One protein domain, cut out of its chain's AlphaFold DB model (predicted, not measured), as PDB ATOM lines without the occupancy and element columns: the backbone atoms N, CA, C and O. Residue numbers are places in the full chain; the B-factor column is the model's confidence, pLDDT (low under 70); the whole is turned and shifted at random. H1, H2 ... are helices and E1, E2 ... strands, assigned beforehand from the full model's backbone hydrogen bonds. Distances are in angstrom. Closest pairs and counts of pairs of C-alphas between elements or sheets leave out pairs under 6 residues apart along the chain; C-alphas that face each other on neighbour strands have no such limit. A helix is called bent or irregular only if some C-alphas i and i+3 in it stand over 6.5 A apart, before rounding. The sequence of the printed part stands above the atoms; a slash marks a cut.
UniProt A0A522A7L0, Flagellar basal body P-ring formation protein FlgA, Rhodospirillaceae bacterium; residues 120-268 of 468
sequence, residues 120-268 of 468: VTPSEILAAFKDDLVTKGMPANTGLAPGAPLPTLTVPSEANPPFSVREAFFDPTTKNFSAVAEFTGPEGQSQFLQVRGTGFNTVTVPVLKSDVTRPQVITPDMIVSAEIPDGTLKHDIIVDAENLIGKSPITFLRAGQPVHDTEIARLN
ATOM      1  N   VAL A 120       1.930  34.779  64.018       93.44
ATOM      2  CA  VAL A 120       1.236  34.413  62.780       93.44
ATOM      3  C   VAL A 120       2.148  34.756  61.608       93.44
ATOM      4  O   VAL A 120       2.580  35.905  61.447       93.44
ATOM      5  N   THR A 121       2.463  33.749  60.798       95.25
ATOM      6  CA  THR A 121       3.360  33.899  59.648       95.25
ATOM      7  C   THR A 121       2.652  34.503  58.425       95.25
ATOM      8  O   THR A 121       1.443  34.332  58.262       95.25
ATOM      9  N   PRO A 122       3.385  35.150  57.497       95.38
ATOM     10  CA  PRO A 122       2.842  35.588  56.207       95.38
ATOM     11  C   PRO A 122       2.089  34.502  55.430       95.38
ATOM     12  O   PRO A 122       1.066  34.787  54.814       95.38
ATOM     13  N   SER A 123       2.574  33.257  55.472       92.38
ATOM     14  CA  SER A 123       1.925  32.105  54.839       92.38
ATOM     15  C   SER A 123       0.565  31.785  55.457       92.38
ATOM     16  O   SER A 123      -0.373  31.518  54.714       92.38
ATOM     17  N   GLU A 124       0.431  31.861  56.785       94.12
ATOM     18  CA  GLU A 124      -0.860  31.679  57.469       94.12
ATOM     19  C   GLU A 124      -1.851  32.792  57.097       94.12
ATOM     20  O   GLU A 124      -3.024  32.518  56.855       94.12
ATOM     21  N   ILE A 125      -1.374  34.040  56.993       94.69
ATOM     22  CA  ILE A 125      -2.195  35.193  56.584       94.69
ATOM     23  C   ILE A 125      -2.706  35.012  55.151       94.69
ATOM     24  O   ILE A 125      -3.902  35.146  54.893       94.69
ATOM     25  N   LEU A 126      -1.808  34.682  54.218       94.81
ATOM     26  CA  LEU A 126      -2.165  34.466  52.816       94.81
ATOM     27  C   LEU A 126      -3.088  33.258  52.632       94.81
ATOM     28  O   LEU A 126      -3.993  33.337  51.807       94.81
ATOM     29  N   ALA A 127      -2.891  32.178  53.395       93.12
ATOM     30  CA  ALA A 127      -3.776  31.016  53.367       93.12
ATOM     31  C   ALA A 127      -5.203  31.394  53.788       93.12
ATOM     32  O   ALA A 127      -6.140  31.134  53.041       93.12
ATOM     33  N   ALA A 128      -5.366  32.116  54.902       94.31
ATOM     34  CA  ALA A 128      -6.686  32.566  55.346       94.31
ATOM     35  C   ALA A 128      -7.362  33.517  54.341       94.31
ATOM     36  O   ALA A 128      -8.565  33.421  54.107       94.31
ATOM     37  N   PHE A 129      -6.601  34.423  53.712       96.12
ATOM     38  CA  PHE A 129      -7.134  35.262  52.634       96.12
ATOM     39  C   PHE A 129      -7.524  34.450  51.402       96.12
ATOM     40  O   PHE A 129      -8.549  34.745  50.792       96.12
ATOM     41  N   LYS A 130      -6.731  33.440  51.032       94.81
ATOM     42  CA  LYS A 130      -7.047  32.545  49.918       94.81
ATOM     43  C   LYS A 130      -8.356  31.809  50.188       94.81
ATOM     44  O   LYS A 130      -9.230  31.843  49.328       94.81
ATOM     45  N   ASP A 131      -8.522  31.225  51.371       94.44
ATOM     46  CA  ASP A 131      -9.726  30.478  51.750       94.44
ATOM     47  C   ASP A 131     -10.994  31.353  51.682       94.44
ATOM     48  O   ASP A 131     -12.015  30.951  51.108       94.44
ATOM     49  N   ASP A 132     -10.922  32.589  52.190       95.88
ATOM     50  CA  ASP A 132     -12.030  33.551  52.128       95.88
ATOM     51  C   ASP A 132     -12.326  34.010  50.683       95.88
ATOM     52  O   ASP A 132     -13.482  34.051  50.257       95.88
ATOM     53  N   LEU A 133     -11.290  34.289  49.882       95.94
ATOM     54  CA  LEU A 133     -11.442  34.681  48.477       95.94
ATOM     55  C   LEU A 133     -12.007  33.554  47.604       95.94
ATOM     56  O   LEU A 133     -12.835  33.823  46.731       95.94
ATOM     57  N   VAL A 134     -11.603  32.299  47.832       95.38
ATOM     58  CA  VAL A 134     -12.150  31.131  47.119       95.38
ATOM     59  C   VAL A 134     -13.635  30.971  47.428       95.38
ATOM     60  O   VAL A 134     -14.439  30.790  46.513       95.38
ATOM     61  N   THR A 135     -14.024  31.146  48.693       94.44
ATOM     62  CA  THR A 135     -15.438  31.146  49.109       94.44
ATOM     63  C   THR A 135     -16.245  32.243  48.401       94.44
ATOM     64  O   THR A 135     -17.422  32.058  48.096       94.44
ATOM     65  N   LYS A 136     -15.603  33.371  48.068       92.81
ATOM     66  CA  LYS A 136     -16.185  34.503  47.327       92.81
ATOM     67  C   LYS A 136     -16.089  34.379  45.798       92.81
ATOM     68  O   LYS A 136     -16.436  35.327  45.095       92.81
ATOM     69  N   GLY A 137     -15.665  33.227  45.273       91.06
ATOM     70  CA  GLY A 137     -15.672  32.923  43.838       91.06
ATOM     71  C   GLY A 137     -14.323  33.055  43.125       91.06
ATOM     72  O   GLY A 137     -14.280  32.938  41.899       91.06
ATOM     73  N   MET A 138     -13.218  33.271  43.845       94.88
ATOM     74  CA  MET A 138     -11.879  33.129  43.265       94.88
ATOM     75  C   MET A 138     -11.620  31.651  42.902       94.88
ATOM     76  O   MET A 138     -11.893  30.771  43.719       94.88
ATOM     77  N   PRO A 139     -11.068  31.332  41.715       92.25
ATOM     78  CA  PRO A 139     -10.710  29.956  41.378       92.25
ATOM     79  C   PRO A 139      -9.697  29.379  42.378       92.25
ATOM     80  O   PRO A 139      -8.692  30.025  42.675       92.25
ATOM     81  N   ALA A 140      -9.925  28.154  42.864       90.62
ATOM     82  CA  ALA A 140      -9.079  27.513  43.883       90.62
ATOM     83  C   ALA A 140      -7.608  27.348  43.454       90.62
ATOM     84  O   ALA A 140      -6.701  27.385  44.285       90.62
ATOM     85  N   ASN A 141      -7.369  27.238  42.146       90.75
ATOM     86  CA  ASN A 141      -6.052  27.187  41.517       90.75
ATOM     87  C   ASN A 141      -5.425  28.583  41.299       90.75
ATOM     88  O   ASN A 141      -4.653  28.776  40.360       90.75
ATOM     89  N   THR A 142      -5.786  29.564  42.128       93.38
ATOM     90  CA  THR A 142      -5.203  30.911  42.116       93.38
ATOM     91  C   THR A 142      -4.340  31.098  43.359       93.38
ATOM     92  O   THR A 142      -4.850  31.149  44.479       93.38
ATOM     93  N   GLY A 143      -3.028  31.214  43.169       91.94
ATOM     94  CA  GLY A 143      -2.085  31.634  44.201       91.94
ATOM     95  C   GLY A 143      -2.091  33.154  44.372       91.94
ATOM     96  O   GLY A 143      -2.409  33.881  43.433       91.94
ATOM     97  N   LEU A 144      -1.733  33.640  45.562       94.56
ATOM     98  CA  LEU A 144      -1.715  35.068  45.900       94.56
ATOM     99  C   LEU A 144      -0.275  35.568  46.060       94.56
ATOM    100  O   LEU A 144       0.474  35.062  46.892       94.56
ATOM    101  N   ALA A 145       0.103  36.586  45.292       93.75
ATOM    102  CA  ALA A 145       1.375  37.292  45.407       93.75
ATOM    103  C   ALA A 145       1.137  38.693  45.997       93.75
ATOM    104  O   ALA A 145       0.616  39.567  45.298       93.75
ATOM    105  N   PRO A 146       1.489  38.949  47.270       95.25
ATOM    106  CA  PRO A 146       1.356  40.281  47.848       95.25
ATOM    107  C   PRO A 146       2.324  41.260  47.165       95.25
ATOM    108  O   PRO A 146       3.466  40.921  46.866       95.25
ATOM    109  N   GLY A 147       1.876  42.495  46.934       93.19
ATOM    110  CA  GLY A 147       2.681  43.539  46.287       93.19
ATOM    111  C   GLY A 147       3.791  44.114  47.173       93.19
ATOM    112  O   GLY A 147       4.674  44.810  46.679       93.19
ATOM    113  N   ALA A 148       3.754  43.827  48.476       93.00
ATOM    114  CA  ALA A 148       4.777  44.194  49.445       93.00
ATOM    115  C   ALA A 148       5.027  43.027  50.420       93.00
ATOM    116  O   ALA A 148       4.106  42.242  50.666       93.00
ATOM    117  N   PRO A 149       6.239  42.907  50.999       93.25
ATOM    118  CA  PRO A 149       6.515  41.920  52.038       93.25
ATOM    119  C   PRO A 149       5.552  42.064  53.220       93.25
ATOM    120  O   PRO A 149       5.365  43.163  53.746       93.25
ATOM    121  N   LEU A 150       4.944  40.954  53.641       92.69
ATOM    122  CA  LEU A 150       4.023  40.944  54.774       92.69
ATOM    123  C   LEU A 150       4.783  40.878  56.106       92.69
ATOM    124  O   LEU A 150       5.753  40.122  56.210       92.69
ATOM    125  N   PRO A 151       4.338  41.617  57.136       90.81
ATOM    126  CA  PRO A 151       4.899  41.499  58.474       90.81
ATOM    127  C   PRO A 151       4.467  40.184  59.137       90.81
ATOM    128  O   PRO A 151       3.411  39.630  58.832       90.81
ATOM    129  N   THR A 152       5.254  39.708  60.101       90.88
ATOM    130  CA  THR A 152       4.775  38.714  61.072       90.88
ATOM    131  C   THR A 152       3.911  39.410  62.114       90.88
ATOM    132  O   THR A 152       4.319  40.436  62.662       90.88
ATOM    133  N   LEU A 153       2.744  38.848  62.421       88.75
ATOM    134  CA  LEU A 153       1.859  39.390  63.454       88.75
ATOM    135  C   LEU A 153       2.092  38.650  64.767       88.75
ATOM    136  O   LEU A 153       2.316  37.443  64.761       88.75
ATOM    137  N   THR A 154       2.038  39.358  65.893       87.62
ATOM    138  CA  THR A 154       2.045  38.738  67.226       87.62
ATOM    139  C   THR A 154       0.680  38.956  67.850       87.62
ATOM    140  O   THR A 154       0.268  40.099  68.033       87.62
ATOM    141  N   VAL A 155      -0.019  37.865  68.141       88.50
ATOM    142  CA  VAL A 155      -1.391  37.863  68.663       88.50
ATOM    143  C   VAL A 155      -1.443  37.116  69.999       88.50
ATOM    144  O   VAL A 155      -0.529  36.340  70.285       88.50
ATOM    145  N   PRO A 156      -2.469  37.319  70.843       84.88
ATOM    146  CA  PRO A 156      -2.635  36.541  72.072       84.88
ATOM    147  C   PRO A 156      -2.670  35.034  71.780       84.88
ATOM    148  O   PRO A 156      -3.357  34.604  70.856       84.88
ATOM    149  N   SER A 157      -1.961  34.211  72.562       84.81
ATOM    150  CA  SER A 157      -1.919  32.751  72.331       84.81
ATOM    151  C   SER A 157      -3.284  32.063  72.451       84.81
ATOM    152  O   SER A 157      -3.483  30.995  71.880       84.81
ATOM    153  N   GLU A 158      -4.215  32.672  73.184       81.94
ATOM    154  CA  GLU A 158      -5.598  32.214  73.371       81.94
ATOM    155  C   GLU A 158      -6.547  32.612  72.228       81.94
ATOM    156  O   GLU A 158      -7.673  32.121  72.169       81.94
ATOM    157  N   ALA A 159      -6.119  33.498  71.320       81.50
ATOM    158  CA  ALA A 159      -6.959  33.965  70.225       81.50
ATOM    159  C   ALA A 159      -7.253  32.815  69.248       81.50
ATOM    160  O   ALA A 159      -6.353  32.284  68.589       81.50
ATOM    161  N   ASN A 160      -8.529  32.441  69.147       84.00
ATOM    162  CA  ASN A 160      -9.009  31.412  68.233       84.00
ATOM    163  C   ASN A 160     -10.285  31.890  67.505       84.00
ATOM    164  O   ASN A 160     -11.354  31.891  68.117       84.00
ATOM    165  N   PRO A 161     -10.208  32.289  66.220       87.44
ATOM    166  CA  PRO A 161      -9.016  32.300  65.366       87.44
ATOM    167  C   PRO A 161      -8.011  33.409  65.758       87.44
ATOM    168  O   PRO A 161      -8.397  34.387  66.396       87.44
ATOM    169  N   PRO A 162      -6.722  33.292  65.376       87.75
ATOM    170  CA  PRO A 162      -5.687  34.276  65.726       87.75
ATOM    171  C   PRO A 162      -5.922  35.668  65.112       87.75
ATOM    172  O   PRO A 162      -5.470  36.674  65.653       87.75
ATOM    173  N   PHE A 163      -6.614  35.721  63.974       92.69
ATOM    174  CA  PHE A 163      -7.085  36.925  63.296       92.69
ATOM    175  C   PHE A 163      -8.336  36.567  62.484       92.69
ATOM    176  O   PHE A 163      -8.592  35.389  62.218       92.69
ATOM    177  N   SER A 164      -9.109  37.567  62.073       93.19
ATOM    178  CA  SER A 164     -10.270  37.397  61.197       93.19
ATOM    179  C   SER A 164     -10.084  38.164  59.889       93.19
ATOM    180  O   SER A 164      -9.412  39.194  59.838       93.19
ATOM    181  N   VAL A 165     -10.666  37.659  58.800       95.56
ATOM    182  CA  VAL A 165     -10.694  38.368  57.514       95.56
ATOM    183  C   VAL A 165     -11.947  39.236  57.489       95.56
ATOM    184  O   VAL A 165     -13.062  38.723  57.459       95.56
ATOM    185  N   ARG A 166     -11.774  40.559  57.537       95.12
ATOM    186  CA  ARG A 166     -12.892  41.513  57.578       95.12
ATOM    187  C   ARG A 166     -13.445  41.796  56.187       95.12
ATOM    188  O   ARG A 166     -14.654  41.877  55.996       95.12
ATOM    189  N   GLU A 167     -12.552  41.955  55.218       93.88
ATOM    190  CA  GLU A 167     -12.903  42.216  53.827       93.88
ATOM    191  C   GLU A 167     -11.891  41.532  52.911       93.88
ATOM    192  O   GLU A 167     -10.697  41.513  53.204       93.88
ATOM    193  N   ALA A 168     -12.364  40.979  51.799       95.38
ATOM    194  CA  ALA A 168     -11.508  40.436  50.755       95.38
ATOM    195  C   ALA A 168     -12.229  40.530  49.414       95.38
ATOM    196  O   ALA A 168     -13.418  40.210  49.323       95.38
ATOM    197  N   PHE A 169     -11.499  40.978  48.400       95.81
ATOM    198  CA  PHE A 169     -11.970  41.179  47.041       95.81
ATOM    199  C   PHE A 169     -10.922  40.682  46.044       95.81
ATOM    200  O   PHE A 169      -9.727  40.935  46.219       95.81
ATOM    201  N   PHE A 170     -11.381  40.012  44.987       96.50
ATOM    202  CA  PHE A 170     -10.566  39.553  43.867       96.50
ATOM    203  C   PHE A 170     -11.244  39.935  42.551       96.50
ATOM    204  O   PHE A 170     -12.418  39.638  42.343       96.50
ATOM    205  N   ASP A 171     -10.494  40.576  41.659       95.38
ATOM    206  CA  ASP A 171     -10.935  40.870  40.298       95.38
ATOM    207  C   ASP A 171     -10.397  39.790  39.341       95.38
ATOM    208  O   ASP A 171      -9.189  39.745  39.107       95.38
ATOM    209  N   PRO A 172     -11.252  38.943  38.738       91.56
ATOM    210  CA  PRO A 172     -10.808  37.875  37.842       91.56
ATOM    211  C   PRO A 172     -10.225  38.379  36.514       91.56
ATOM    212  O   PRO A 172      -9.492  37.639  35.858       91.56
ATOM    213  N   THR A 173     -10.520  39.619  36.112       92.62
ATOM    214  CA  THR A 173     -10.041  40.202  34.849       92.62
ATOM    215  C   THR A 173      -8.616  40.708  35.001       92.62
ATOM    216  O   THR A 173      -7.739  40.366  34.209       92.62
ATOM    217  N   THR A 174      -8.375  41.518  36.036       93.69
ATOM    218  CA  THR A 174      -7.043  42.079  36.311       93.69
ATOM    219  C   THR A 174      -6.179  41.165  37.176       93.69
ATOM    220  O   THR A 174      -4.983  41.411  37.320       93.69
ATOM    221  N   LYS A 175      -6.772  40.106  37.746       94.19
ATOM    222  CA  LYS A 175      -6.195  39.226  38.770       94.19
ATOM    223  C   LYS A 175      -5.718  39.971  40.015       94.19
ATOM    224  O   LYS A 175      -4.920  39.434  40.770       94.19
ATOM    225  N   ASN A 176      -6.163  41.197  40.263       96.06
ATOM    226  CA  ASN A 176      -5.774  41.923  41.466       96.06
ATOM    227  C   ASN A 176      -6.603  41.459  42.662       96.06
ATOM    228  O   ASN A 176      -7.803  41.211  42.534       96.06
ATOM    229  N   PHE A 177      -5.979  41.405  43.837       96.44
ATOM    230  CA  PHE A 177      -6.679  41.161  45.093       96.44
ATOM    231  C   PHE A 177      -6.402  42.261  46.118       96.44
ATOM    232  O   PHE A 177      -5.340  42.892  46.125       96.44
ATOM    233  N   SER A 178      -7.369  42.474  47.006       95.81
ATOM    234  CA  SER A 178      -7.243  43.307  48.200       95.81
ATOM    235  C   SER A 178      -7.946  42.607  49.353       95.81
ATOM    236  O   SER A 178      -9.104  42.226  49.215       95.81
ATOM    237  N   ALA A 179      -7.272  42.466  50.488       96.31
ATOM    238  CA  ALA A 179      -7.822  41.864  51.694       96.31
ATOM    239  C   ALA A 179      -7.426  42.660  52.942       96.31
ATOM    240  O   ALA A 179      -6.408  43.355  52.956       96.31
ATOM    241  N   VAL A 180      -8.250  42.575  53.983       96.81
ATOM    242  CA  VAL A 180      -8.049  43.236  55.273       96.81
ATOM    243  C   VAL A 180      -8.218  42.201  56.379       96.81
ATOM    244  O   VAL A 180      -9.308  41.658  56.562       96.81
ATOM    245  N   ALA A 181      -7.143  41.950  57.123       94.88
ATOM    246  CA  ALA A 181      -7.184  41.169  58.357       94.88
ATOM    247  C   ALA A 181      -7.400  42.089  59.560       94.88
ATOM    248  O   ALA A 181      -6.801  43.163  59.628       94.88
ATOM    249  N   GLU A 182      -8.212  41.652  60.515       94.31
ATOM    250  CA  GLU A 182      -8.374  42.254  61.836       94.31
ATOM    251  C   GLU A 182      -7.769  41.329  62.896       94.31
ATOM    252  O   GLU A 182      -8.016  40.123  62.898       94.31
ATOM    253  N   PHE A 183      -6.960  41.884  63.794       91.62
ATOM    254  CA  PHE A 183      -6.324  41.138  64.877       91.62
ATOM    255  C   PHE A 183      -6.157  42.013  66.117       91.62
ATOM    256  O   PHE A 183      -6.114  43.239  66.036       91.62
ATOM    257  N   THR A 184      -6.035  41.381  67.283       85.06
ATOM    258  CA  THR A 184      -5.711  42.093  68.520       85.06
ATOM    259  C   THR A 184      -4.226  42.421  68.527       85.06
ATOM    260  O   THR A 184      -3.381  41.525  68.570       85.06
ATOM    261  N   GLY A 185      -3.914  43.711  68.461       74.31
ATOM    262  CA  GLY A 185      -2.549  44.203  68.478       74.31
ATOM    263  C   GLY A 185      -1.867  44.055  69.841       74.31
ATOM    264  O   GLY A 185      -2.499  43.662  70.827       74.31
ATOM    265  N   PRO A 186      -0.583  44.449  69.919       66.31
ATOM    266  CA  PRO A 186       0.207  44.445  71.143       66.31
ATOM    267  C   PRO A 186      -0.541  45.062  72.333       66.31
ATOM    268  O   PRO A 186      -0.714  44.433  73.360       66.31
ATOM    269  N   GLU A 187      -1.096  46.257  72.180       69.81
ATOM    270  CA  GLU A 187      -1.725  47.003  73.280       69.81
ATOM    271  C   GLU A 187      -3.179  46.579  73.572       69.81
ATOM    272  O   GLU A 187      -3.924  47.311  74.211       69.81
ATOM    273  N   GLY A 188      -3.627  45.419  73.074       71.94
ATOM    274  CA  GLY A 188      -4.995  44.922  73.285       71.94
ATOM    275  C   GLY A 188      -6.069  45.584  72.411       71.94
ATOM    276  O   GLY A 188      -7.228  45.187  72.462       71.94
ATOM    277  N   GLN A 189      -5.696  46.552  71.576       81.19
ATOM    278  CA  GLN A 189      -6.580  47.223  70.616       81.19
ATOM    279  C   GLN A 189      -6.725  46.444  69.299       81.19
ATOM    280  O   GLN A 189      -5.767  45.813  68.845       81.19
ATOM    281  N   SER A 190      -7.892  46.530  68.650       86.94
ATOM    282  CA  SER A 190      -8.079  46.007  67.288       86.94
ATOM    283  C   SER A 190      -7.172  46.746  66.304       86.94
ATOM    284  O   SER A 190      -7.210  47.973  66.196       86.94
ATOM    285  N   GLN A 191      -6.366  45.990  65.567       90.06
ATOM    286  CA  GLN A 191      -5.503  46.468  64.496       90.06
ATOM    287  C   GLN A 191      -5.908  45.830  63.170       90.06
ATOM    288  O   GLN A 191      -6.448  44.725  63.130       90.06
ATOM    289  N   PHE A 192      -5.629  46.541  62.077       93.56
ATOM    290  CA  PHE A 192      -5.962  46.104  60.727       93.56
ATOM    291  C   PHE A 192      -4.703  45.992  59.874       93.56
ATOM    292  O   PHE A 192      -3.892  46.917  59.829       93.56
ATOM    293  N   LEU A 193      -4.567  44.880  59.156       94.56
ATOM    294  CA  LEU A 193      -3.540  44.682  58.139       94.56
ATOM    295  C   LEU A 193      -4.207  44.635  56.767       94.56
ATOM    296  O   LEU A 193      -4.887  43.664  56.436       94.56
ATOM    297  N   GLN A 194      -3.989  45.674  55.962       95.12
ATOM    298  CA  GLN A 194      -4.402  45.677  54.563       95.12
ATOM    299  C   GLN A 194      -3.307  45.076  53.683       95.12
ATOM    300  O   GLN A 194      -2.154  45.503  53.723       95.12
ATOM    301  N   VAL A 195      -3.698  44.135  52.831       96.62
ATOM    302  CA  VAL A 195      -2.825  43.485  51.857       96.62
ATOM    303  C   VAL A 195      -3.418  43.643  50.472       96.62
ATOM    304  O   VAL A 195      -4.601  43.397  50.255       96.62
ATOM    305  N   ARG A 196      -2.583  44.056  49.522       96.44
ATOM    306  CA  ARG A 196      -2.926  44.119  48.101       96.44
ATOM    307  C   ARG A 196      -1.887  43.360  47.302       96.44
ATOM    308  O   ARG A 196      -0.723  43.306  47.705       96.44
ATOM    309  N   GLY A 197      -2.289  42.820  46.164       95.94
ATOM    310  CA  GLY A 197      -1.379  42.093  45.294       95.94
ATOM    311  C   GLY A 197      -2.059  41.548  44.052       95.94
ATOM    312  O   GLY A 197      -3.150  41.985  43.682       95.94
ATOM    313  N   THR A 198      -1.403  40.583  43.424       95.12
ATOM    314  CA  THR A 198      -1.877  39.915  42.214       95.12
ATOM    315  C   THR A 198      -2.054  38.422  42.455       95.12
ATOM    316  O   THR A 198      -1.353  37.806  43.254       95.12
ATOM    317  N   GLY A 199      -3.018  37.834  41.767       93.75
ATOM    318  CA  GLY A 199      -3.237  36.406  41.686       93.75
ATOM    319  C   GLY A 199      -2.500  35.824  40.485       93.75
ATOM    320  O   GLY A 199      -2.435  36.435  39.415       93.75
ATOM    321  N   PHE A 200      -1.971  34.620  40.639       92.00
ATOM    322  CA  PHE A 200      -1.359  33.859  39.556       92.00
ATOM    323  C   PHE A 200      -1.945  32.454  39.523       92.00
ATOM    324  O   PHE A 200      -2.370  31.921  40.544       92.00
ATOM    325  N   ASN A 201      -1.981  31.849  38.341       91.88
ATOM    326  CA  ASN A 201      -2.487  30.489  38.216       91.88
ATOM    327  C   ASN A 201      -1.466  29.517  38.812       91.88
ATOM    328  O   ASN A 201      -0.265  29.632  38.551       91.88
ATOM    329  N   THR A 202      -1.955  28.559  39.583       91.88
ATOM    330  CA  THR A 202      -1.173  27.456  40.127       91.88
ATOM    331  C   THR A 202      -1.641  26.141  39.535       91.88
ATOM    332  O   THR A 202      -2.819  25.963  39.225       91.88
ATOM    333  N   VAL A 203      -0.722  25.193  39.436       91.38
ATOM    334  CA  VAL A 203      -1.031  23.794  39.149       91.38
ATOM    335  C   VAL A 203      -0.642  22.980  40.369       91.38
ATOM    336  O   VAL A 203       0.390  23.225  40.997       91.38
ATOM    337  N   THR A 204      -1.494  22.028  40.723       91.12
ATOM    338  CA  THR A 204      -1.195  21.052  41.761       91.12
ATOM    339  C   THR A 204      -0.287  19.983  41.173       91.12
ATOM    340  O   THR A 204      -0.672  19.319  40.214       91.12
ATOM    341  N   VAL A 205       0.902  19.814  41.743       93.06
ATOM    342  CA  VAL A 205       1.833  18.751  41.365       93.06
ATOM    343  C   VAL A 205       2.163  17.873  42.571       93.06
ATOM    344  O   VAL A 205       2.275  18.381  43.691       93.06
ATOM    345  N   PRO A 206       2.324  16.558  42.382       95.31
ATOM    346  CA  PRO A 206       2.819  15.680  43.425       95.31
ATOM    347  C   PRO A 206       4.311  15.930  43.681       95.31
ATOM    348  O   PRO A 206       5.135  15.924  42.767       95.31
ATOM    349  N   VAL A 207       4.669  16.109  44.947       95.62
ATOM    350  CA  VAL A 207       6.053  16.200  45.422       95.62
ATOM    351  C   VAL A 207       6.287  15.188  46.534       95.62
ATOM    352  O   VAL A 207       5.348  14.669  47.139       95.62
ATOM    353  N   LEU A 208       7.552  14.894  46.820       95.88
ATOM    354  CA  LEU A 208       7.911  13.930  47.857       95.88
ATOM    355  C   LEU A 208       7.939  14.599  49.235       95.88
ATOM    356  O   LEU A 208       8.489  15.688  49.398       95.88
ATOM    357  N   LYS A 209       7.362  13.946  50.246       95.31
ATOM    358  CA  LYS A 209       7.337  14.420  51.641       95.31
ATOM    359  C   LYS A 209       8.721  14.392  52.299       95.31
ATOM    360  O   LYS A 209       8.991  15.179  53.202       95.31
ATOM    361  N   SER A 210       9.579  13.476  51.866       93.62
ATOM    362  CA  SER A 210      10.939  13.277  52.367       93.62
ATOM    363  C   SER A 210      11.898  13.014  51.212       93.62
ATOM    364  O   SER A 210      11.465  12.670  50.114       93.62
ATOM    365  N   ASP A 211      13.195  13.147  51.471       94.88
ATOM    366  CA  ASP A 211      14.234  12.801  50.505       94.88
ATOM    367  C   ASP A 211      14.173  11.303  50.155       94.88
ATOM    368  O   ASP A 211      13.919  10.467  51.028       94.88
ATOM    369  N   VAL A 212      14.407  10.961  48.884       92.94
ATOM    370  CA  VAL A 212      14.323   9.580  48.377       92.94
ATOM    371  C   VAL A 212      15.562   9.236  47.557       92.94
ATOM    372  O   VAL A 212      15.986   9.985  46.672       92.94
ATOM    373  N   THR A 213      16.145   8.071  47.840       89.31
ATOM    374  CA  THR A 213      17.339   7.543  47.167       89.31
ATOM    375  C   THR A 213      17.033   6.254  46.407       89.31
ATOM    376  O   THR A 213      16.262   5.421  46.868       89.31
ATOM    377  N   ARG A 214      17.708   6.022  45.281       82.88
ATOM    378  CA  ARG A 214      17.736   4.719  44.580       82.88
ATOM    379  C   ARG A 214      18.256   3.582  45.487       82.88
ATOM    380  O   ARG A 214      19.226   3.829  46.207       82.88
ATOM    381  N   PRO A 215      17.706   2.348  45.423       76.50
ATOM    382  CA  PRO A 215      16.610   1.844  44.574       76.50
ATOM    383  C   PRO A 215      15.228   1.845  45.273       76.50
ATOM    384  O   PRO A 215      14.470   0.881  45.172       76.50
ATOM    385  N   GLN A 216      14.903   2.875  46.058       85.44
ATOM    386  CA  GLN A 216      13.660   2.910  46.832       85.44
ATOM    387  C   GLN A 216      12.422   3.103  45.946       85.44
ATOM    388  O   GLN A 216      12.362   4.022  45.134       85.44
ATOM    389  N   VAL A 217      11.395   2.278  46.159       90.25
ATOM    390  CA  VAL A 217      10.090   2.426  45.502       90.25
ATOM    391  C   VAL A 217       9.304   3.567  46.147       90.25
ATOM    392  O   VAL A 217       9.177   3.620  47.370       90.25
ATOM    393  N   ILE A 218       8.751   4.456  45.325       91.88
ATOM    394  CA  ILE A 218       7.874   5.546  45.753       91.88
ATOM    395  C   ILE A 218       6.484   4.973  46.033       91.88
ATOM    396  O   ILE A 218       5.827   4.416  45.145       91.88
ATOM    397  N   THR A 219       6.028   5.122  47.272       92.50
ATOM    398  CA  THR A 219       4.704   4.693  47.730       92.50
ATOM    399  C   THR A 219       3.747   5.886  47.865       92.50
ATOM    400  O   THR A 219       4.198   7.031  47.954       92.50
ATOM    401  N   PRO A 220       2.416   5.668  47.872       93.88
ATOM    402  CA  PRO A 220       1.439   6.761  47.926       93.88
ATOM    403  C   PRO A 220       1.570   7.676  49.155       93.88
ATOM    404  O   PRO A 220       1.314   8.870  49.061       93.88
ATOM    405  N   ASP A 221       1.998   7.143  50.301       95.12
ATOM    406  CA  ASP A 221       2.198   7.882  51.557       95.12
ATOM    407  C   ASP A 221       3.415   8.824  51.535       95.12
ATOM    408  O   ASP A 221       3.511   9.742  52.355       95.12
ATOM    409  N   MET A 222       4.330   8.623  50.583       93.69
ATOM    410  CA  MET A 222       5.488   9.490  50.369       93.69
ATOM    411  C   MET A 222       5.151  10.726  49.532       93.69
ATOM    412  O   MET A 222       5.985  11.625  49.433       93.69
ATOM    413  N   ILE A 223       3.962  10.782  48.927       95.19
ATOM    414  CA  ILE A 223       3.559  11.833  47.992       95.19
ATOM    415  C   ILE A 223       2.641  12.835  48.698       95.19
ATOM    416  O   ILE A 223       1.699  12.467  49.397       95.19
ATOM    417  N   VAL A 224       2.900  14.122  48.485       95.38
ATOM    418  CA  VAL A 224       2.050  15.230  48.922       95.38
ATOM    419  C   VAL A 224       1.810  16.183  47.758       95.38
ATOM    420  O   VAL A 224       2.677  16.378  46.911       95.38
ATOM    421  N   SER A 225       0.627  16.783  47.699       92.62
ATOM    422  CA  SER A 225       0.296  17.783  46.686       92.62
ATOM    423  C   SER A 225       0.913  19.136  47.037       92.62
ATOM    424  O   SER A 225       0.676  19.660  48.125       92.62
ATOM    425  N   ALA A 226       1.664  19.723  46.108       89.94
ATOM    426  CA  ALA A 226       2.171  21.087  46.195       89.94
ATOM    427  C   ALA A 226       1.567  21.953  45.086       89.94
ATOM    428  O   ALA A 226       1.399  21.510  43.952       89.94
ATOM    429  N   GLU A 227       1.247  23.204  45.404       88.38
ATOM    430  CA  GLU A 227       0.794  24.181  44.415       88.38
ATOM    431  C   GLU A 227       1.981  24.977  43.885       88.38
ATOM    432  O   GLU A 227       2.711  25.610  44.650       88.38
ATOM    433  N   ILE A 228       2.167  24.959  42.568       88.06
ATOM    434  CA  ILE A 228       3.297  25.619  41.910       88.06
ATOM    435  C   ILE A 228       2.775  26.609  40.876       88.06
ATOM    436  O   ILE A 228       1.810  26.290  40.178       88.06
ATOM    437  N   PRO A 229       3.381  27.807  40.750       88.94
ATOM    438  CA  PRO A 229       3.016  28.749  39.702       88.94
ATOM    439  C   PRO A 229       3.130  28.108  38.315       88.94
ATOM    440  O   PRO A 229       4.188  27.593  37.954       88.94
ATOM    441  N   ASP A 230       2.065  28.211  37.523       86.25
ATOM    442  CA  ASP A 230       1.948  27.590  36.196       86.25
ATOM    443  C   ASP A 230       3.123  27.964  35.270       86.25
ATOM    444  O   ASP A 230       3.775  27.110  34.678       86.25
ATOM    445  N   GLY A 231       3.526  29.240  35.269       81.31
ATOM    446  CA  GLY A 231       4.656  29.724  34.463       81.31
ATOM    447  C   GLY A 231       6.037  29.164  34.841       81.31
ATOM    448  O   GLY A 231       7.000  29.421  34.124       81.31
ATOM    449  N   THR A 232       6.163  28.429  35.952       79.38
ATOM    450  CA  THR A 232       7.425  27.791  36.379       79.38
ATOM    451  C   THR A 232       7.510  26.326  35.936       79.38
ATOM    452  O   THR A 232       8.577  25.714  36.024       79.38
ATOM    453  N   LEU A 233       6.410  25.746  35.450       80.75
ATOM    454  CA  LEU A 233       6.354  24.329  35.125       80.75
ATOM    455  C   LEU A 233       7.061  24.040  33.803       80.75
ATOM    456  O   LEU A 233       6.771  24.625  32.759       80.75
ATOM    457  N   LYS A 234       8.000  23.096  33.851       83.69
ATOM    458  CA  LYS A 234       8.578  22.490  32.653       83.69
ATOM    459  C   LYS A 234       7.676  21.351  32.172       83.69
ATOM    460  O   LYS A 234       6.940  20.760  32.956       83.69
ATOM    461  N   HIS A 235       7.765  21.035  30.883       84.00
ATOM    462  CA  HIS A 235       6.914  20.036  30.224       84.00
ATOM    463  C   HIS A 235       7.103  18.601  30.746       84.00
ATOM    464  O   HIS A 235       6.251  17.755  30.509       84.00
ATOM    465  N   ASP A 236       8.221  18.317  31.408       88.06
ATOM    466  CA  ASP A 236       8.604  16.994  31.901       88.06
ATOM    467  C   ASP A 236       8.296  16.782  33.393       88.06
ATOM    468  O   ASP A 236       8.627  15.729  33.937       88.06
ATOM    469  N   ILE A 237       7.673  17.762  34.056       91.25
ATOM    470  CA  ILE A 237       7.229  17.631  35.446       91.25
ATOM    471  C   ILE A 237       6.015  16.712  35.507       91.25
ATOM    472  O   ILE A 237       5.049  16.862  34.756       91.25
ATOM    473  N   ILE A 238       6.040  15.784  36.455       91.00
ATOM    474  CA  ILE A 238       4.909  14.908  36.711       91.00
ATOM    475  C   ILE A 238       3.835  15.681  37.464       91.00
ATOM    476  O   ILE A 238       4.073  16.205  38.548       91.00
ATOM    477  N   VAL A 239       2.638  15.718  36.885       91.50
ATOM    478  CA  VAL A 239       1.454  16.379  37.459       91.50
ATOM    479  C   VAL A 239       0.494  15.403  38.141       91.50
ATOM    480  O   VAL A 239      -0.382  15.824  38.885       91.50
ATOM    481  N   ASP A 240       0.670  14.101  37.912       90.62
ATOM    482  CA  ASP A 240      -0.206  13.049  38.427       90.62
ATOM    483  C   ASP A 240       0.571  12.102  39.347       90.62
ATOM    484  O   ASP A 240       1.597  11.538  38.956       90.62
ATOM    485  N   ALA A 241       0.077  11.923  40.573       91.50
ATOM    486  CA  ALA A 241       0.689  11.057  41.572       91.50
ATOM    487  C   ALA A 241       0.759   9.592  41.112       91.50
ATOM    488  O   ALA A 241       1.711   8.890  41.460       91.50
ATOM    489  N   GLU A 242      -0.185   9.132  40.284       90.81
ATOM    490  CA  GLU A 242      -0.188   7.765  39.747       90.81
ATOM    491  C   GLU A 242       1.071   7.459  38.927       90.81
ATOM    492  O   GLU A 242       1.567   6.333  38.927       90.81
ATOM    493  N   ASN A 243       1.651   8.482  38.293       91.19
ATOM    494  CA  ASN A 243       2.876   8.347  37.514       91.19
ATOM    495  C   ASN A 243       4.146   8.271  38.370       91.19
ATOM    496  O   ASN A 243       5.206   7.986  37.813       91.19
ATOM    497  N   LEU A 244       4.064   8.507  39.681       91.19
ATOM    498  CA  LEU A 244       5.165   8.323  40.634       91.19
ATOM    499  C   LEU A 244       5.085   6.973  41.348       91.19
ATOM    500  O   LEU A 244       6.116   6.360  41.623       91.19
ATOM    501  N   ILE A 245       3.872   6.510  41.646       90.44
ATOM    502  CA  ILE A 245       3.644   5.319  42.466       90.44
ATOM    503  C   ILE A 245       4.248   4.076  41.797       90.44
ATOM    504  O   ILE A 245       4.036   3.798  40.617       90.44
ATOM    505  N   GLY A 246       5.016   3.307  42.571       85.75
ATOM    506  CA  GLY A 246       5.659   2.079  42.099       85.75
ATOM    507  C   GLY A 246       6.899   2.306  41.227       85.75
ATOM    508  O   GLY A 246       7.559   1.338  40.845       85.75
ATOM    509  N   LYS A 247       7.251   3.560  40.918       90.00
ATOM    510  CA  LYS A 247       8.544   3.901  40.316       90.00
ATOM    511  C   LYS A 247       9.592   4.118  41.411       90.00
ATOM    512  O   LYS A 247       9.266   4.372  42.565       90.00
ATOM    513  N   SER A 248      10.860   4.003  41.044       89.19
ATOM    514  CA  SER A 248      12.012   4.354  41.869       89.19
ATOM    515  C   SER A 248      12.723   5.551  41.252       89.19
ATOM    516  O   SER A 248      12.811   5.635  40.023       89.19
ATOM    517  N   PRO A 249      13.305   6.441  42.065       90.69
ATOM    518  CA  PRO A 249      14.208   7.454  41.563       90.69
ATOM    519  C   PRO A 249      15.387   6.823  40.825       90.69
ATOM    520  O   PRO A 249      15.989   5.860  41.302       90.69
ATOM    521  N   ILE A 250      15.729   7.384  39.670       86.81
ATOM    522  CA  ILE A 250      16.984   7.128  38.966       86.81
ATOM    523  C   ILE A 250      18.092   7.940  39.621       86.81
ATOM    524  O   ILE A 250      19.223   7.484  39.617       86.81
ATOM    525  N   THR A 251      17.800   9.105  40.205       86.94
ATOM    526  CA  THR A 251      18.749   9.974  40.924       86.94
ATOM    527  C   THR A 251      18.262  10.266  42.349       86.94
ATOM    528  O   THR A 251      17.247   9.734  42.780       86.94
ATOM    529  N   PHE A 252      19.001  11.057  43.124       91.88
ATOM    530  CA  PHE A 252      18.535  11.537  44.427       91.88
ATOM    531  C   PHE A 252      17.439  12.593  44.248       91.88
ATOM    532  O   PHE A 252      17.680  13.597  43.579       91.88
ATOM    533  N   LEU A 253      16.279  12.386  44.875       94.44
ATOM    534  CA  LEU A 253      15.175  13.345  44.877       94.44
ATOM    535  C   LEU A 253      15.044  14.007  46.247       94.44
ATOM    536  O   LEU A 253      15.065  13.329  47.276       94.44
ATOM    537  N   ARG A 254      14.888  15.333  46.250       94.75
ATOM    538  CA  ARG A 254      14.705  16.131  47.468       94.75
ATOM    539  C   ARG A 254      13.235  16.290  47.821       94.75
ATOM    540  O   ARG A 254      12.391  16.457  46.942       94.75
ATOM    541  N   ALA A 255      12.958  16.340  49.117       94.44
ATOM    542  CA  ALA A 255      11.643  16.653  49.644       94.44
ATOM    543  C   ALA A 255      11.133  18.012  49.131       94.44
ATOM    544  O   ALA A 255      11.879  18.992  49.056       94.44
ATOM    545  N   GLY A 256       9.844  18.073  48.800       91.75
ATOM    546  CA  GLY A 256       9.143  19.289  48.387       91.75
ATOM    547  C   GLY A 256       9.464  19.793  46.977       91.75
ATOM    548  O   GLY A 256       8.877  20.790  46.559       91.75
ATOM    549  N   GLN A 257      10.366  19.142  46.234       92.31
ATOM    550  CA  GLN A 257      10.670  19.516  44.851       92.31
ATOM    551  C   GLN A 257       9.781  18.766  43.845       92.31
ATOM    552  O   GLN A 257       9.435  17.605  44.088       92.31
ATOM    553  N   PRO A 258       9.423  19.404  42.711       92.62
ATOM    554  CA  PRO A 258       8.770  18.725  41.593       92.62
ATOM    555  C   PRO A 258       9.633  17.589  41.070       92.62
ATOM    556  O   PRO A 258      10.839  17.762  40.906       92.62
ATOM    557  N   VAL A 259       9.005  16.454  40.781       93.31
ATOM    558  CA  VAL A 259       9.692  15.295  40.210       93.31
ATOM    559  C   VAL A 259       9.526  15.306  38.697       93.31
ATOM    560  O   VAL A 259       8.410  15.440  38.186       93.31
ATOM    561  N   HIS A 260      10.635  15.149  37.981       92.56
ATOM    562  CA  HIS A 260      10.630  15.031  36.530       92.56
ATOM    563  C   HIS A 260      10.449  13.568  36.098       92.56
ATOM    564  O   HIS A 260      10.951  12.650  36.746       92.56
ATOM    565  N   ASP A 261       9.791  13.324  34.961       90.06
ATOM    566  CA  ASP A 261       9.617  11.957  34.432       90.06
ATOM    567  C   ASP A 261      10.957  11.297  34.066       90.06
ATOM    568  O   ASP A 261      11.112  10.084  34.170       90.06
ATOM    569  N   THR A 262      11.973  12.104  33.743       88.62
ATOM    570  CA  THR A 262      13.343  11.633  33.482       88.62
ATOM    571  C   THR A 262      14.105  11.202  34.737       88.62
ATOM    572  O   THR A 262      15.154  10.571  34.625       88.62
ATOM    573  N   GLU A 263      13.605  11.527  35.931       89.00
ATOM    574  CA  GLU A 263      14.274  11.230  37.200       89.00
ATOM    575  C   GLU A 263      13.759   9.957  37.866       89.00
ATOM    576  O   GLU A 263      14.281   9.576  38.914       89.00
ATOM    577  N   ILE A 264      12.767   9.286  37.283       89.50
ATOM    578  CA  ILE A 264      12.151   8.087  37.847       89.50
ATOM    579  C   ILE A 264      12.013   6.983  36.800       89.50
ATOM    580  O   ILE A 264      11.759   7.224  35.627       89.50
ATOM    581  N   ALA A 265      12.145   5.736  37.235       83.19
ATOM    582  CA  ALA A 265      11.973   4.559  36.395       83.19
ATOM    583  C   ALA A 265      11.186   3.489  37.144       83.19
ATOM    584  O   ALA A 265      11.193   3.435  38.371       83.19
ATOM    585  N   ARG A 266      10.521   2.591  36.417       77.56
ATOM    586  CA  ARG A 266       9.994   1.375  37.046       77.56
ATOM    587  C   ARG A 266      11.170   0.508  37.483       77.56
ATOM    588  O   ARG A 266      12.002   0.147  36.655       77.56
ATOM    589  N   LEU A 267      11.219   0.186  38.772       71.56
ATOM    590  CA  LEU A 267      12.229  -0.707  39.320       71.56
ATOM    591  C   LEU A 267      11.913  -2.132  38.839       71.56
ATOM    592  O   LEU A 267      10.867  -2.678  39.185       71.56
ATOM    593  N   ASN A 268      12.770  -2.720  38.002       78.38
ATOM    594  CA  ASN A 268      12.565  -4.075  37.486       78.38
ATOM    595  C   ASN A 268      13.381  -5.062  38.320       78.38
ATOM    596  O   ASN A 268      14.465  -5.472  37.920       78.38
TER     597      ASN A 268
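This is residues 120 to 268 of the 468 residues of the protein "Flagellar basal body P-ring formation protein FlgA" of Rhodospirillaceae bacterium (UniProt A0A522A7L0). Two lobes are joined by one long bent strand, E5: in one lobe a sheet formed by E1, E3, E4 and the first part of E5 curls round the helix H1, and in the other the last part of E5 pairs with E6 beside long loops and the small hairpin E7 and E8. The 149 printed residues hold one named helix and eight named strands, in the order H1, E1, E2, E3, E4, E5, E6, E7, E8. The larger sheet is branched and antiparallel, and the class is mostly strand, with 71 residues, under half, in named elements. The whole is loose, with a radius of gyration of the C-alphas of 19.3 A, and elongated, spanning 63 by 38 by 24 A.

H1, residues 122 to 135, is on the strongly twisted sheet of E1, residues 142 to 146, E3, 164 to 170, E4, 176 to 184, E5, 190 to 208, and E6, 223 to 229. Every O i to N i+4 pair in H1 is within hydrogen-bond range. The closest C-alphas of H1 and E3 are those of Leu 133 and Ala 168, 6.2 A apart. E2, residues 153 to 156, pairs with no named strand; its C-alpha closest to E4 is that of Val 155, 6.0 A from that of Thr 184. E3, E4, E5 and E6 form a meander, each strand the antiparallel neighbour of the one before. N 166 and O 180 of E3 and E4 are 2.9 A apart, and N 179 and O 195 of E4 and E5 2.8 A. E5 pairs in a staggered way, with E4 over residues 190 to 198, E1 over 197 to 201 and E6 over 202 to 208. E1 lies on one side of E5, with N 143 and O 200 2.8 A apart; E4 and E6 lie on the other side. E5 bends by 93 degrees at residue 205, where N 205 and O 226 of E6 are 2.8 A apart. E7, residues 247 to 249, and E8, 264 to 266, form an antiparallel hairpin, with N 248 and O 265 2.8 A apart; both are apart from E5.

H1 begins at C-alpha 122 (2.842, 35.588, 56.207) and is 20.1 A long. E1 measures 12.8 A, E3 17.5 A and E4 27.1 A. E5 spans 40.8 A, from C-alpha 190 (-8.079, 46.007, 67.288), and E6 18.8 A. E8 ends at C-alpha 266 (9.994, 1.375, 37.046).

The two C-alphas farthest apart, of Gln 189 and Asn 268, are 64.0 A apart. The printed part has no cut. The links E5 to E6, E6 to E7 and E7 to E8 are long. Mean pLDDT of the printed part is 90.6, with residues 186 to 187 under 70.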